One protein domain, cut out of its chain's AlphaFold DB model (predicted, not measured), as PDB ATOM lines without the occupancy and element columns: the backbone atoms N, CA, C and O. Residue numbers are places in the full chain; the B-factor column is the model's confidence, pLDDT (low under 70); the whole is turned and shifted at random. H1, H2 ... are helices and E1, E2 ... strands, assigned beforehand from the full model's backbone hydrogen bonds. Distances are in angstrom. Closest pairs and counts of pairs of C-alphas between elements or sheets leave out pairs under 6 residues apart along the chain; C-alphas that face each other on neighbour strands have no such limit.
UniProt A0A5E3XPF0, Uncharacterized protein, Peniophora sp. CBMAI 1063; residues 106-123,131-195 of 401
ATOM      1  N   GLU A 106     134.095 121.389 135.993       93.81
ATOM      2  CA  GLU A 106     133.829 121.873 137.350       93.81
ATOM      3  C   GLU A 106     134.940 121.511 138.344       93.81
ATOM      4  O   GLU A 106     135.331 122.340 139.170       93.81
ATOM      5  N   ARG A 107     135.489 120.291 138.261       90.19
ATOM      6  CA  ARG A 107     136.592 119.853 139.129       90.19
ATOM      7  C   ARG A 107     137.863 120.621 138.806       90.19
ATOM      8  O   ARG A 107     138.523 121.114 139.720       90.19
ATOM      9  N   GLN A 108     138.150 120.814 137.519       91.25
ATOM     10  CA  GLN A 108     139.283 121.627 137.085       91.25
ATOM     11  C   GLN A 108     139.143 123.089 137.541       91.25
ATOM     12  O   GLN A 108     140.114 123.687 138.006       91.25
ATOM     13  N   ALA A 109     137.943 123.673 137.467       92.00
ATOM     14  CA  ALA A 109     137.686 125.038 137.927       92.00
ATOM     15  C   ALA A 109     137.871 125.192 139.448       92.00
ATOM     16  O   ALA A 109     138.504 126.155 139.903       92.00
ATOM     17  N   ARG A 110     137.385 124.224 140.241       93.06
ATOM     18  CA  ARG A 110     137.597 124.183 141.699       93.06
ATOM     19  C   ARG A 110     139.079 124.052 142.040       93.06
ATOM     20  O   ARG A 110     139.578 124.819 142.859       93.06
ATOM     21  N   TRP A 111     139.798 123.163 141.358       93.56
ATOM     22  CA  TRP A 111     141.235 122.980 141.552       93.56
ATOM     23  C   TRP A 111     142.051 124.226 141.180       93.56
ATOM     24  O   TRP A 111     142.924 124.657 141.933       93.56
ATOM     25  N   ASN A 112     141.725 124.887 140.068       93.06
ATOM     26  CA  ASN A 112     142.361 126.152 139.695       93.06
ATOM     27  C   ASN A 112     142.105 127.250 140.741       93.06
ATOM     28  O   ASN A 112     142.988 128.066 141.009       93.06
ATOM     29  N   THR A 113     140.913 127.274 141.345       93.19
ATOM     30  CA  THR A 113     140.581 128.193 142.446       93.19
ATOM     31  C   THR A 113     141.407 127.877 143.691       93.19
ATOM     32  O   THR A 113     142.024 128.789 144.243       93.19
ATOM     33  N   HIS A 114     141.511 126.596 144.058       91.25
ATOM     34  CA  HIS A 114     142.380 126.123 145.133       91.25
ATOM     35  C   HIS A 114     143.832 126.579 144.919       91.25
ATOM     36  O   HIS A 114     144.422 127.201 145.803       91.25
ATOM     37  N   CYS A 115     144.371 126.392 143.710       91.69
ATOM     38  CA  CYS A 115     145.730 126.813 143.380       91.69
ATOM     39  C   CYS A 115     145.918 128.334 143.463       91.69
ATOM     40  O   CYS A 115     146.948 128.803 143.930       91.69
ATOM     41  N   ARG A 116     144.935 129.138 143.034       90.38
ATOM     42  CA  ARG A 116     145.015 130.608 143.140       90.38
ATOM     43  C   ARG A 116     145.038 131.084 144.592       90.38
ATOM     44  O   ARG A 116     145.773 132.023 144.886       90.38
ATOM     45  N   GLN A 117     144.259 130.447 145.465       88.75
ATOM     46  CA  GLN A 117     144.200 130.764 146.897       88.75
ATOM     47  C   GLN A 117     145.489 130.368 147.626       88.75
ATOM     48  O   GLN A 117     145.956 131.110 148.485       88.75
ATOM     49  N   HIS A 118     146.100 129.252 147.223       82.44
ATOM     50  CA  HIS A 118     147.325 128.708 147.816       82.44
ATOM     51  C   HIS A 118     148.582 129.032 147.002       82.44
ATOM     52  O   HIS A 118     149.600 128.351 147.128       82.44
ATOM     53  N   LYS A 119     148.541 130.073 146.156       78.12
ATOM     54  CA  LYS A 119     149.727 130.528 145.426       78.12
ATOM     55  C   LYS A 119     150.830 130.847 146.420       78.12
ATOM     56  O   LYS A 119     150.698 131.754 147.248       78.12
ATOM     57  N   TRP A 120     151.942 130.139 146.288       66.25
ATOM     58  CA  TRP A 120     153.118 130.444 147.064       66.25
ATOM     59  C   TRP A 120     153.675 131.765 146.543       66.25
ATOM     60  O   TRP A 120     154.064 131.891 145.379       66.25
ATOM     61  N   LYS A 121     153.656 132.801 147.385       57.50
ATOM     62  CA  LYS A 121     154.243 134.096 147.035       57.50
ATOM     63  C   LYS A 121     155.763 133.938 147.040       57.50
ATOM     64  O   LYS A 121     156.400 134.022 148.087       57.50
ATOM     65  N   VAL A 122     156.328 133.664 145.867       46.62
ATOM     66  CA  VAL A 122     157.771 133.712 145.609       46.62
ATOM     67  C   VAL A 122     158.265 135.109 145.997       46.62
ATOM     68  O   VAL A 122     157.741 136.100 145.495       46.62
ATOM     69  N   GLY A 123     159.220 135.196 146.926       45.47
ATOM     70  CA  GLY A 123     159.772 136.481 147.383       45.47
ATOM     71  C   GLY A 123     159.956 136.649 148.891       45.47
ATOM     72  O   GLY A 123     160.089 137.777 149.358       45.47
ATOM     73  N   GLN A 131     161.880 128.210 154.944       51.06
ATOM     74  CA  GLN A 131     163.099 127.559 154.435       51.06
ATOM     75  C   GLN A 131     163.462 126.282 155.212       51.06
ATOM     76  O   GLN A 131     164.153 125.424 154.662       51.06
ATOM     77  N   HIS A 132     162.936 126.085 156.428       52.38
ATOM     78  CA  HIS A 132     163.143 124.850 157.198       52.38
ATOM     79  C   HIS A 132     162.568 123.596 156.518       52.38
ATOM     80  O   HIS A 132     162.874 122.478 156.931       52.38
ATOM     81  N   HIS A 133     161.766 123.747 155.458       54.72
ATOM     82  CA  HIS A 133     161.234 122.620 154.694       54.72
ATOM     83  C   HIS A 133     162.226 121.984 153.714       54.72
ATOM     84  O   HIS A 133     161.961 120.878 153.245       54.72
ATOM     85  N   PHE A 134     163.348 122.643 153.418       63.47
ATOM     86  CA  PHE A 134     164.451 122.062 152.654       63.47
ATOM     87  C   PHE A 134     165.585 121.715 153.618       63.47
ATOM     88  O   PHE A 134     166.602 122.401 153.693       63.47
ATOM     89  N   SER A 135     165.391 120.656 154.404       65.94
ATOM     90  CA  SER A 135     166.449 120.134 155.269       65.94
ATOM     91  C   SER A 135     167.644 119.681 154.421       65.94
ATOM     92  O   SER A 135     167.477 119.237 153.279       65.94
ATOM     93  N   ARG A 136     168.859 119.783 154.973       63.94
ATOM     94  CA  ARG A 136     170.088 119.300 154.324       63.94
ATOM     95  C   ARG A 136     169.892 117.829 153.918       63.94
ATOM     96  O   ARG A 136     169.541 117.015 154.764       63.94
ATOM     97  N   GLY A 137     170.064 117.516 152.632       64.56
ATOM     98  CA  GLY A 137     169.826 116.171 152.080       64.56
ATOM     99  C   GLY A 137     168.431 115.930 151.488       64.56
ATOM    100  O   GLY A 137     168.155 114.825 151.036       64.56
ATOM    101  N   THR A 138     167.549 116.934 151.449       69.88
ATOM    102  CA  THR A 138     166.277 116.809 150.718       69.88
ATOM    103  C   THR A 138     166.555 116.718 149.220       69.88
ATOM    104  O   THR A 138     167.118 117.648 148.644       69.88
ATOM    105  N   GLU A 139     166.141 115.622 148.585       72.94
ATOM    106  CA  GLU A 139     166.211 115.495 147.131       72.94
ATOM    107  C   GLU A 139     165.320 116.551 146.462       72.94
ATOM    108  O   GLU A 139     164.157 116.755 146.840       72.94
ATOM    109  N   VAL A 140     165.876 117.223 145.456       79.06
ATOM    110  CA  VAL A 140     165.198 118.266 144.686       79.06
ATOM    111  C   VAL A 140     165.222 117.941 143.197       79.06
ATOM    112  O   VAL A 140     166.160 117.322 142.699       79.06
ATOM    113  N   LEU A 141     164.183 118.370 142.488       76.88
ATOM    114  CA  LEU A 141     164.064 118.287 141.036       76.88
ATOM    115  C   LEU A 141     164.013 119.701 140.444       76.88
ATOM    116  O   LEU A 141     163.176 120.496 140.889       76.88
ATOM    117  N   PRO A 142     164.839 120.015 139.432       81.12
ATOM    118  CA  PRO A 142     164.731 121.276 138.713       81.12
ATOM    119  C   PRO A 142     163.420 121.343 137.931       81.12
ATOM    120  O   PRO A 142     162.915 120.322 137.456       81.12
ATOM    121  N   GLU A 143     162.873 122.549 137.776       82.12
ATOM    122  CA  GLU A 143     161.589 122.791 137.108       82.12
ATOM    123  C   GLU A 143     161.482 122.105 135.742       82.12
ATOM    124  O   GLU A 143     160.465 121.486 135.428       82.12
ATOM    125  N   GLU A 144     162.552 122.156 134.951       77.31
ATOM    126  CA  GLU A 144     162.600 121.536 133.627       77.31
ATOM    127  C   GLU A 144     162.482 120.005 133.690       77.31
ATOM    128  O   GLU A 144     161.802 119.390 132.864       77.31
ATOM    129  N   ALA A 145     163.054 119.369 134.719       69.69
ATOM    130  CA  ALA A 145     162.864 117.939 134.953       69.69
ATOM    131  C   ALA A 145     161.434 117.637 135.414       69.69
ATOM    132  O   ALA A 145     160.843 116.661 134.954       69.69
ATOM    133  N   VAL A 146     160.840 118.490 136.256       72.88
ATOM    134  CA  VAL A 146     159.442 118.345 136.693       72.88
ATOM    135  C   VAL A 146     158.493 118.383 135.496       72.88
ATOM    136  O   VAL A 146     157.685 117.469 135.333       72.88
ATOM    137  N   LYS A 147     158.637 119.381 134.614       73.19
ATOM    138  CA  LYS A 147     157.840 119.505 133.381       73.19
ATOM    139  C   LYS A 147     157.974 118.275 132.479       73.19
ATOM    140  O   LYS A 147     157.006 117.873 131.844       73.19
ATOM    141  N   LYS A 148     159.162 117.664 132.429       66.44
ATOM    142  CA  LYS A 148     159.446 116.504 131.572       66.44
ATOM    143  C   LYS A 148     158.979 115.171 132.167       66.44
ATOM    144  O   LYS A 148     158.569 114.285 131.416       66.44
ATOM    145  N   TRP A 149     159.110 114.988 133.480       58.00
ATOM    146  CA  TRP A 149     158.974 113.679 134.135       58.00
ATOM    147  C   TRP A 149     157.647 113.486 134.863       58.00
ATOM    148  O   TRP A 149     157.196 112.349 134.992       58.00
ATOM    149  N   VAL A 150     156.991 114.561 135.305       65.19
ATOM    150  CA  VAL A 150     155.696 114.452 135.980       65.19
ATOM    151  C   VAL A 150     154.575 114.331 134.955       65.19
ATOM    152  O   VAL A 150     154.392 115.197 134.098       65.19
ATOM    153  N   LYS A 151     153.797 113.248 135.064       61.91
ATOM    154  CA  LYS A 151     152.583 113.022 134.275       61.91
ATOM    155  C   LYS A 151     151.385 112.798 135.207       61.91
ATOM    156  O   LYS A 151     151.489 111.946 136.087       61.91
ATOM    157  N   PRO A 152     150.259 113.517 135.017       67.44
ATOM    158  CA  PRO A 152     150.032 114.551 133.996       67.44
ATOM    159  C   PRO A 152     150.903 115.796 134.236       67.44
ATOM    160  O   PRO A 152     151.219 116.091 135.386       67.44
ATOM    161  N   MET A 153     151.277 116.514 133.167       77.06
ATOM    162  CA  MET A 153     152.098 117.729 133.288       77.06
ATOM    163  C   MET A 153     151.407 118.750 134.197       77.06
ATOM    164  O   MET A 153     150.216 119.027 134.034       77.06
ATOM    165  N   LEU A 154     152.168 119.305 135.142       83.44
ATOM    166  CA  LEU A 154     151.698 120.383 136.005       83.44
ATOM    167  C   LEU A 154     151.719 121.705 135.237       83.44
ATOM    168  O   LEU A 154     152.681 122.034 134.543       83.44
ATOM    169  N   THR A 155     150.649 122.475 135.373       88.75
ATOM    170  CA  THR A 155     150.527 123.820 134.812       88.75
ATOM    171  C   THR A 155     151.422 124.809 135.564       88.75
ATOM    172  O   THR A 155     151.767 124.609 136.729       88.75
ATOM    173  N   ALA A 156     151.753 125.941 134.936       88.50
ATOM    174  CA  ALA A 156     152.508 127.008 135.600       88.50
ATOM    175  C   ALA A 156     151.801 127.539 136.865       88.50
ATOM    176  O   ALA A 156     152.455 127.940 137.826       88.50
ATOM    177  N   LEU A 157     150.461 127.516 136.878       89.38
ATOM    178  CA  LEU A 157     149.658 127.888 138.043       89.38
ATOM    179  C   LEU A 157     149.878 126.919 139.209       89.38
ATOM    180  O   LEU A 157     150.049 127.369 140.335       89.38
ATOM    181  N   GLU A 158     149.879 125.618 138.928       90.06
ATOM    182  CA  GLU A 158     150.104 124.558 139.912       90.06
ATOM    183  C   GLU A 158     151.538 124.585 140.442       90.06
ATOM    184  O   GLU A 158     151.742 124.574 141.652       90.06
ATOM    185  N   LEU A 159     152.540 124.726 139.570       88.19
ATOM    186  CA  LEU A 159     153.938 124.858 139.997       88.19
ATOM    187  C   LEU A 159     154.153 126.076 140.908       88.19
ATOM    188  O   LEU A 159     154.903 125.995 141.875       88.19
ATOM    189  N   ALA A 160     153.437 127.179 140.668       85.81
ATOM    190  CA  ALA A 160     153.495 128.370 141.517       85.81
ATOM    191  C   ALA A 160     152.874 128.185 142.919       85.81
ATOM    192  O   ALA A 160     153.005 129.072 143.761       85.81
ATOM    193  N   THR A 161     152.185 127.074 143.191       86.62
ATOM    194  CA  THR A 161     151.696 126.739 144.545       86.62
ATOM    195  C   THR A 161     152.719 125.969 145.370       86.62
ATOM    196  O   THR A 161     152.640 125.951 146.597       86.62
ATOM    197  N   LEU A 162     153.698 125.346 144.711       86.19
ATOM    198  CA  LEU A 162     154.692 124.521 145.374       86.19
ATOM    199  C   LEU A 162     155.819 125.380 145.966       86.19
ATOM    200  O   LEU A 162     156.359 126.253 145.278       86.19
ATOM    201  N   PRO A 163     156.253 125.098 147.207       84.00
ATOM    202  CA  PRO A 163     157.494 125.651 147.729       84.00
ATOM    203  C   PRO A 163     158.665 125.220 146.839       84.00
ATOM    204  O   PRO A 163     158.865 124.026 146.598       84.00
ATOM    205  N   CYS A 164     159.453 126.186 146.379       85.38
ATOM    206  CA  CYS A 164     160.668 125.945 145.610       85.38
ATOM    207  C   CYS A 164     161.868 126.651 146.242       85.38
ATOM    208  O   CYS A 164     161.738 127.702 146.876       85.38
ATOM    209  N   LYS A 165     163.043 126.056 146.057       83.88
ATOM    210  CA  LYS A 165     164.336 126.680 146.306       83.88
ATOM    211  C   LYS A 165     164.774 127.370 145.017       83.88
ATOM    212  O   LYS A 165     164.742 126.751 143.956       83.88
ATOM    213  N   LEU A 166     165.149 128.641 145.109       84.75
ATOM    214  CA  LEU A 166     165.769 129.360 144.001       84.75
ATOM    215  C   LEU A 166     167.275 129.114 144.056       84.75
ATOM    216  O   LEU A 166     167.896 129.350 145.094       84.75
ATOM    217  N   GLU A 167     167.845 128.633 142.961       82.00
ATOM    218  CA  GLU A 167     169.288 128.503 142.782       82.00
ATOM    219  C   GLU A 167     169.685 129.168 141.470       82.00
ATOM    220  O   GLU A 167     169.035 128.959 140.444       82.00
ATOM    221  N   ASN A 168     170.745 129.970 141.508       83.38
ATOM    222  CA  ASN A 168     171.327 130.511 140.290       83.38
ATOM    223  C   ASN A 168     172.050 129.372 139.576       83.38
ATOM    224  O   ASN A 168     172.863 128.673 140.189       83.38
ATOM    225  N   ASP A 169     171.735 129.173 138.305       77.94
ATOM    226  CA  ASP A 169     172.476 128.247 137.467       77.94
ATOM    227  C   ASP A 169     173.867 128.809 137.115       77.94
ATOM    228  O   ASP A 169     174.244 129.923 137.492       77.94
ATOM    229  N   SER A 170     174.658 128.028 136.376       78.12
ATOM    230  CA  SER A 170     175.988 128.442 135.911       78.12
ATOM    231  C   SER A 170     175.974 129.675 134.997       78.12
ATOM    232  O   SER A 170     177.021 130.284 134.796       78.12
ATOM    233  N   CYS A 171     174.816 130.036 134.442       80.56
ATOM    234  CA  CYS A 171     174.610 131.194 133.576       80.56
ATOM    235  C   CYS A 171     174.089 132.422 134.346       80.56
ATOM    236  O   CYS A 171     173.941 133.492 133.759       80.56
ATOM    237  N   GLY A 172     173.854 132.299 135.658       81.88
ATOM    238  CA  GLY A 172     173.301 133.357 136.501       81.88
ATOM    239  C   GLY A 172     171.778 133.486 136.420       81.88
ATOM    240  O   GLY A 172     171.218 134.390 137.045       81.88
ATOM    241  N   GLU A 173     171.095 132.598 135.698       82.00
ATOM    242  CA  GLU A 173     169.638 132.558 135.644       82.00
ATOM    243  C   GLU A 173     169.076 131.851 136.885       82.00
ATOM    244  O   GLU A 173     169.632 130.880 137.401       82.00
ATOM    245  N   GLN A 174     167.949 132.345 137.401       82.31
ATOM    246  CA  GLN A 174     167.302 131.746 138.566       82.31
ATOM    247  C   GLN A 174     166.515 130.499 138.163       82.31
ATOM    248  O   GLN A 174     165.411 130.586 137.623       82.31
ATOM    249  N   SER A 175     167.048 129.331 138.509       83.69
ATOM    250  CA  SER A 175     166.354 128.054 138.395       83.69
ATOM    251  C   SER A 175     165.521 127.761 139.650       83.69
ATOM    252  O   SER A 175     165.903 128.086 140.780       83.69
ATOM    253  N   ARG A 176     164.343 127.153 139.460       86.88
ATOM    254  CA  ARG A 176     163.475 126.696 140.556       86.88
ATOM    255  C   ARG A 176     163.660 125.204 140.784       86.88
ATOM    256  O   ARG A 176     163.435 124.403 139.878       86.88
ATOM    257  N   ASN A 177     163.989 124.845 142.017       84.69
ATOM    258  CA  ASN A 177     164.164 123.473 142.469       84.69
ATOM    259  C   ASN A 177     163.045 123.093 143.446       84.69
ATOM    260  O   ASN A 177     162.825 123.763 144.456       84.69
ATOM    261  N   TYR A 178     162.330 122.011 143.155       83.25
ATOM    262  CA  TYR A 178     161.190 121.541 143.942       83.25
ATOM    263  C   TYR A 178     161.583 120.305 144.748       83.25
ATOM    264  O   TYR A 178     162.153 119.365 144.199       83.25
ATOM    265  N   ALA A 179     161.259 120.271 146.042       81.19
ATOM    266  CA  ALA A 179     161.479 119.076 146.857       81.19
ATOM    267  C   ALA A 179     160.613 117.926 146.335       81.19
ATOM    268  O   ALA A 179     159.386 118.061 146.268       81.19
ATOM    269  N   ILE A 180     161.234 116.784 146.022       77.06
ATOM    270  CA  ILE A 180     160.535 115.669 145.371       77.06
ATOM    271  C   ILE A 180     159.345 115.221 146.226       77.06
ATOM    272  O   ILE A 180     158.211 115.231 145.762       77.06
ATOM    273  N   LYS A 181     159.550 114.978 147.525       76.06
ATOM    274  CA  LYS A 181     158.485 114.579 148.464       76.06
ATOM    275  C   LYS A 181     157.253 115.504 148.442       76.06
ATOM    276  O   LYS A 181     156.129 115.032 148.594       76.06
ATOM    277  N   ARG A 182     157.447 116.814 148.251       79.12
ATOM    278  CA  ARG A 182     156.356 117.807 148.199       79.12
ATOM    279  C   ARG A 182     155.649 117.806 146.855       79.12
ATOM    280  O   ARG A 182     154.424 117.805 146.828       79.12
ATOM    281  N   LEU A 183     156.414 117.755 145.767       80.38
ATOM    282  CA  LEU A 183     155.887 117.606 144.412       80.38
ATOM    283  C   LEU A 183     154.982 116.370 144.323       80.38
ATOM    284  O   LEU A 183     153.871 116.431 143.808       80.38
ATOM    285  N   LEU A 184     155.437 115.272 144.912       75.94
ATOM    286  CA  LEU A 184     154.720 114.013 144.999       75.94
ATOM    287  C   LEU A 184     153.435 114.119 145.844       75.94
ATOM    288  O   LEU A 184     152.365 113.712 145.390       75.94
ATOM    289  N   ALA A 185     153.494 114.726 147.031       80.94
ATOM    290  CA  ALA A 185     152.296 114.978 147.838       80.94
ATOM    291  C   ALA A 185     151.249 115.823 147.083       80.94
ATOM    292  O   ALA A 185     150.068 115.487 147.089       80.94
ATOM    293  N   PHE A 186     151.699 116.854 146.368       86.19
ATOM    294  CA  PHE A 186     150.838 117.726 145.571       86.19
ATOM    295  C   PHE A 186     150.203 117.013 144.373       86.19
ATOM    296  O   PHE A 186     149.030 117.224 144.079       86.19
ATOM    297  N   ILE A 187     150.942 116.128 143.692       82.81
ATOM    298  CA  ILE A 187     150.384 115.304 142.609       82.81
ATOM    299  C   ILE A 187     149.264 114.407 143.144       82.81
ATOM    300  O   ILE A 187     148.225 114.309 142.498       82.81
ATOM    301  N   ARG A 188     149.439 113.788 144.321       80.44
ATOM    302  CA  ARG A 188     148.379 112.976 144.948       80.44
ATOM    303  C   ARG A 188     147.138 113.813 145.239       80.44
ATOM    304  O   ARG A 188     146.054 113.442 144.810       80.44
ATOM    305  N   GLU A 189     147.317 114.961 145.885       87.94
ATOM    306  CA  GLU A 189     146.222 115.876 146.218       87.94
ATOM    307  C   GLU A 189     145.456 116.339 144.971       87.94
ATOM    308  O   GLU A 189     144.228 116.258 144.918       87.94
ATOM    309  N   ARG A 190     146.185 116.757 143.930       87.06
ATOM    310  CA  ARG A 190     145.616 117.129 142.630       87.06
ATOM    311  C   ARG A 190     144.772 116.007 142.054       87.06
ATOM    312  O   ARG A 190     143.677 116.228 141.548       87.06
ATOM    313  N   SER A 191     145.310 114.804 142.078       83.06
ATOM    314  CA  SER A 191     144.673 113.657 141.470       83.06
ATOM    315  C   SER A 191     143.429 113.207 142.214       83.06
ATOM    316  O   SER A 191     142.418 112.945 141.565       83.06
ATOM    317  N   ASP A 192     143.451 113.242 143.544       82.06
ATOM    318  CA  ASP A 192     142.262 113.031 144.365       82.06
ATOM    319  C   ASP A 192     141.195 114.103 144.068       82.06
ATOM    320  O   ASP A 192     140.029 113.776 143.842       82.06
ATOM    321  N   ALA A 193     141.590 115.379 143.965       87.00
ATOM    322  CA  ALA A 193     140.678 116.493 143.691       87.00
ATOM    323  C   ALA A 193     140.045 116.441 142.289       87.00
ATOM    324  O   ALA A 193     138.865 116.760 142.109       87.00
ATOM    325  N   LEU A 194     140.817 116.037 141.281       84.62
ATOM    326  CA  LEU A 194     140.337 115.907 139.906       84.62
ATOM    327  C   LEU A 194     139.638 114.556 139.664       84.62
ATOM    328  O   LEU A 194     138.911 114.401 138.680       84.62
ATOM    329  N   GLY A 195     139.785 113.594 140.580       79.19
ATOM    330  CA  GLY A 195     139.389 112.200 140.381       79.19
ATOM    331  C   GLY A 195     140.181 111.528 139.262       79.19
ATOM    332  O   GLY A 195     139.660 110.646 138.581       79.19
TER     333      GLY A 195
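Overview. This is residues 106 to 123 and 131 to 195 of the 401 residues of an uncharacterized protein of Peniophora sp. CBMAI 1063 (UniProt A0A5E3XPF0). A small three-stranded antiparallel sheet forms one end of an elongated domain, and from it the longest helix, H4, runs off to meet H1 at the other end in a V, with the short H3 in the mouth of the V. H2 packs beside the strands of the sheet, nearest to E3, and lies over none of them, though only just, with 2 of its C-alphas falling on E3. The printed part has 83 residues, with four named helices and three named strands in the order H1 E1 H2 H3 E2 E3 H4; the sheet's order is E1 - E3 - E2, and the class is mixed, helices and strands. The whole is compact, with a radius of gyration of the C-alphas of 13.2 A and spans of 42 by 26 by 22 A.

Along the chain. The sheet holds E1, residues 140 to 142; E3, residues 174 to 179, 16.2 A long; and E2, residues 164 to 168, 12.8 A long. C-alpha 174, where E3 begins, is at (167.302, 131.746, 138.566). H2 is residues 143 to 149 and H3 residues 156 to 159. H4, residues 180 to 194, is 20.9 A long and ends with C-alpha 194 at (140.337, 115.907, 139.906). H1, residues 106 to 117, is 16.7 A long and begins with C-alpha 106 at (133.829, 121.873, 137.350).

Arrangement. E3 is the inner strand. E2 and E3 form a hairpin, antiparallel at 145 degrees, with N 165 and O 177 2.8 A apart, within hydrogen-bond range. E1 and E3 are antiparallel at 142 degrees, with N 141 and O 178 at 2.8 A. E1, H2, H3 and E2 make a split strand-helix-strand unit, two strands running the same way with E3 between them, and its crossover is right-handed. H2 is on the sheet at a height of 8.2 A; its closest C-alphas to E3 are those of Glu 143 and Arg 176, 5.5 A apart. H4 only grazes the sheet, with residues 180 to 184. With residues 190 to 194 it touches residues 107 to 111 of H1, at a steep tilt of 40 degrees, opposite ways; the closest C-alphas are those of Arg 107 and Leu 194, 5.5 A apart. H1 touches H3 with residues 112 to 116 alone, the closest C-alphas being those of Cys 115 and Glu 158, 6.0 A apart. H3 and H4 are near each other, with 5 pairs of C-alphas within 10 A. H1 and H2 are apart. In H1, H2 and H4 every O i to N i+4 pair is within hydrogen-bond range; H3 is too short for such a pair.

Size, cuts and confidence. The two C-alphas farthest apart are those of Glu 106 and Ser 170, 42.7 A. Residues 124 to 130 are cut out, and C-alphas 123 and 131 are 11.8 A apart across the cut. Of the links that are printed whole, none is long. The mean pLDDT of the printed part is 78.9; residues 120 to 123, 131 to 138, 145 and 148 to 152 are under 70.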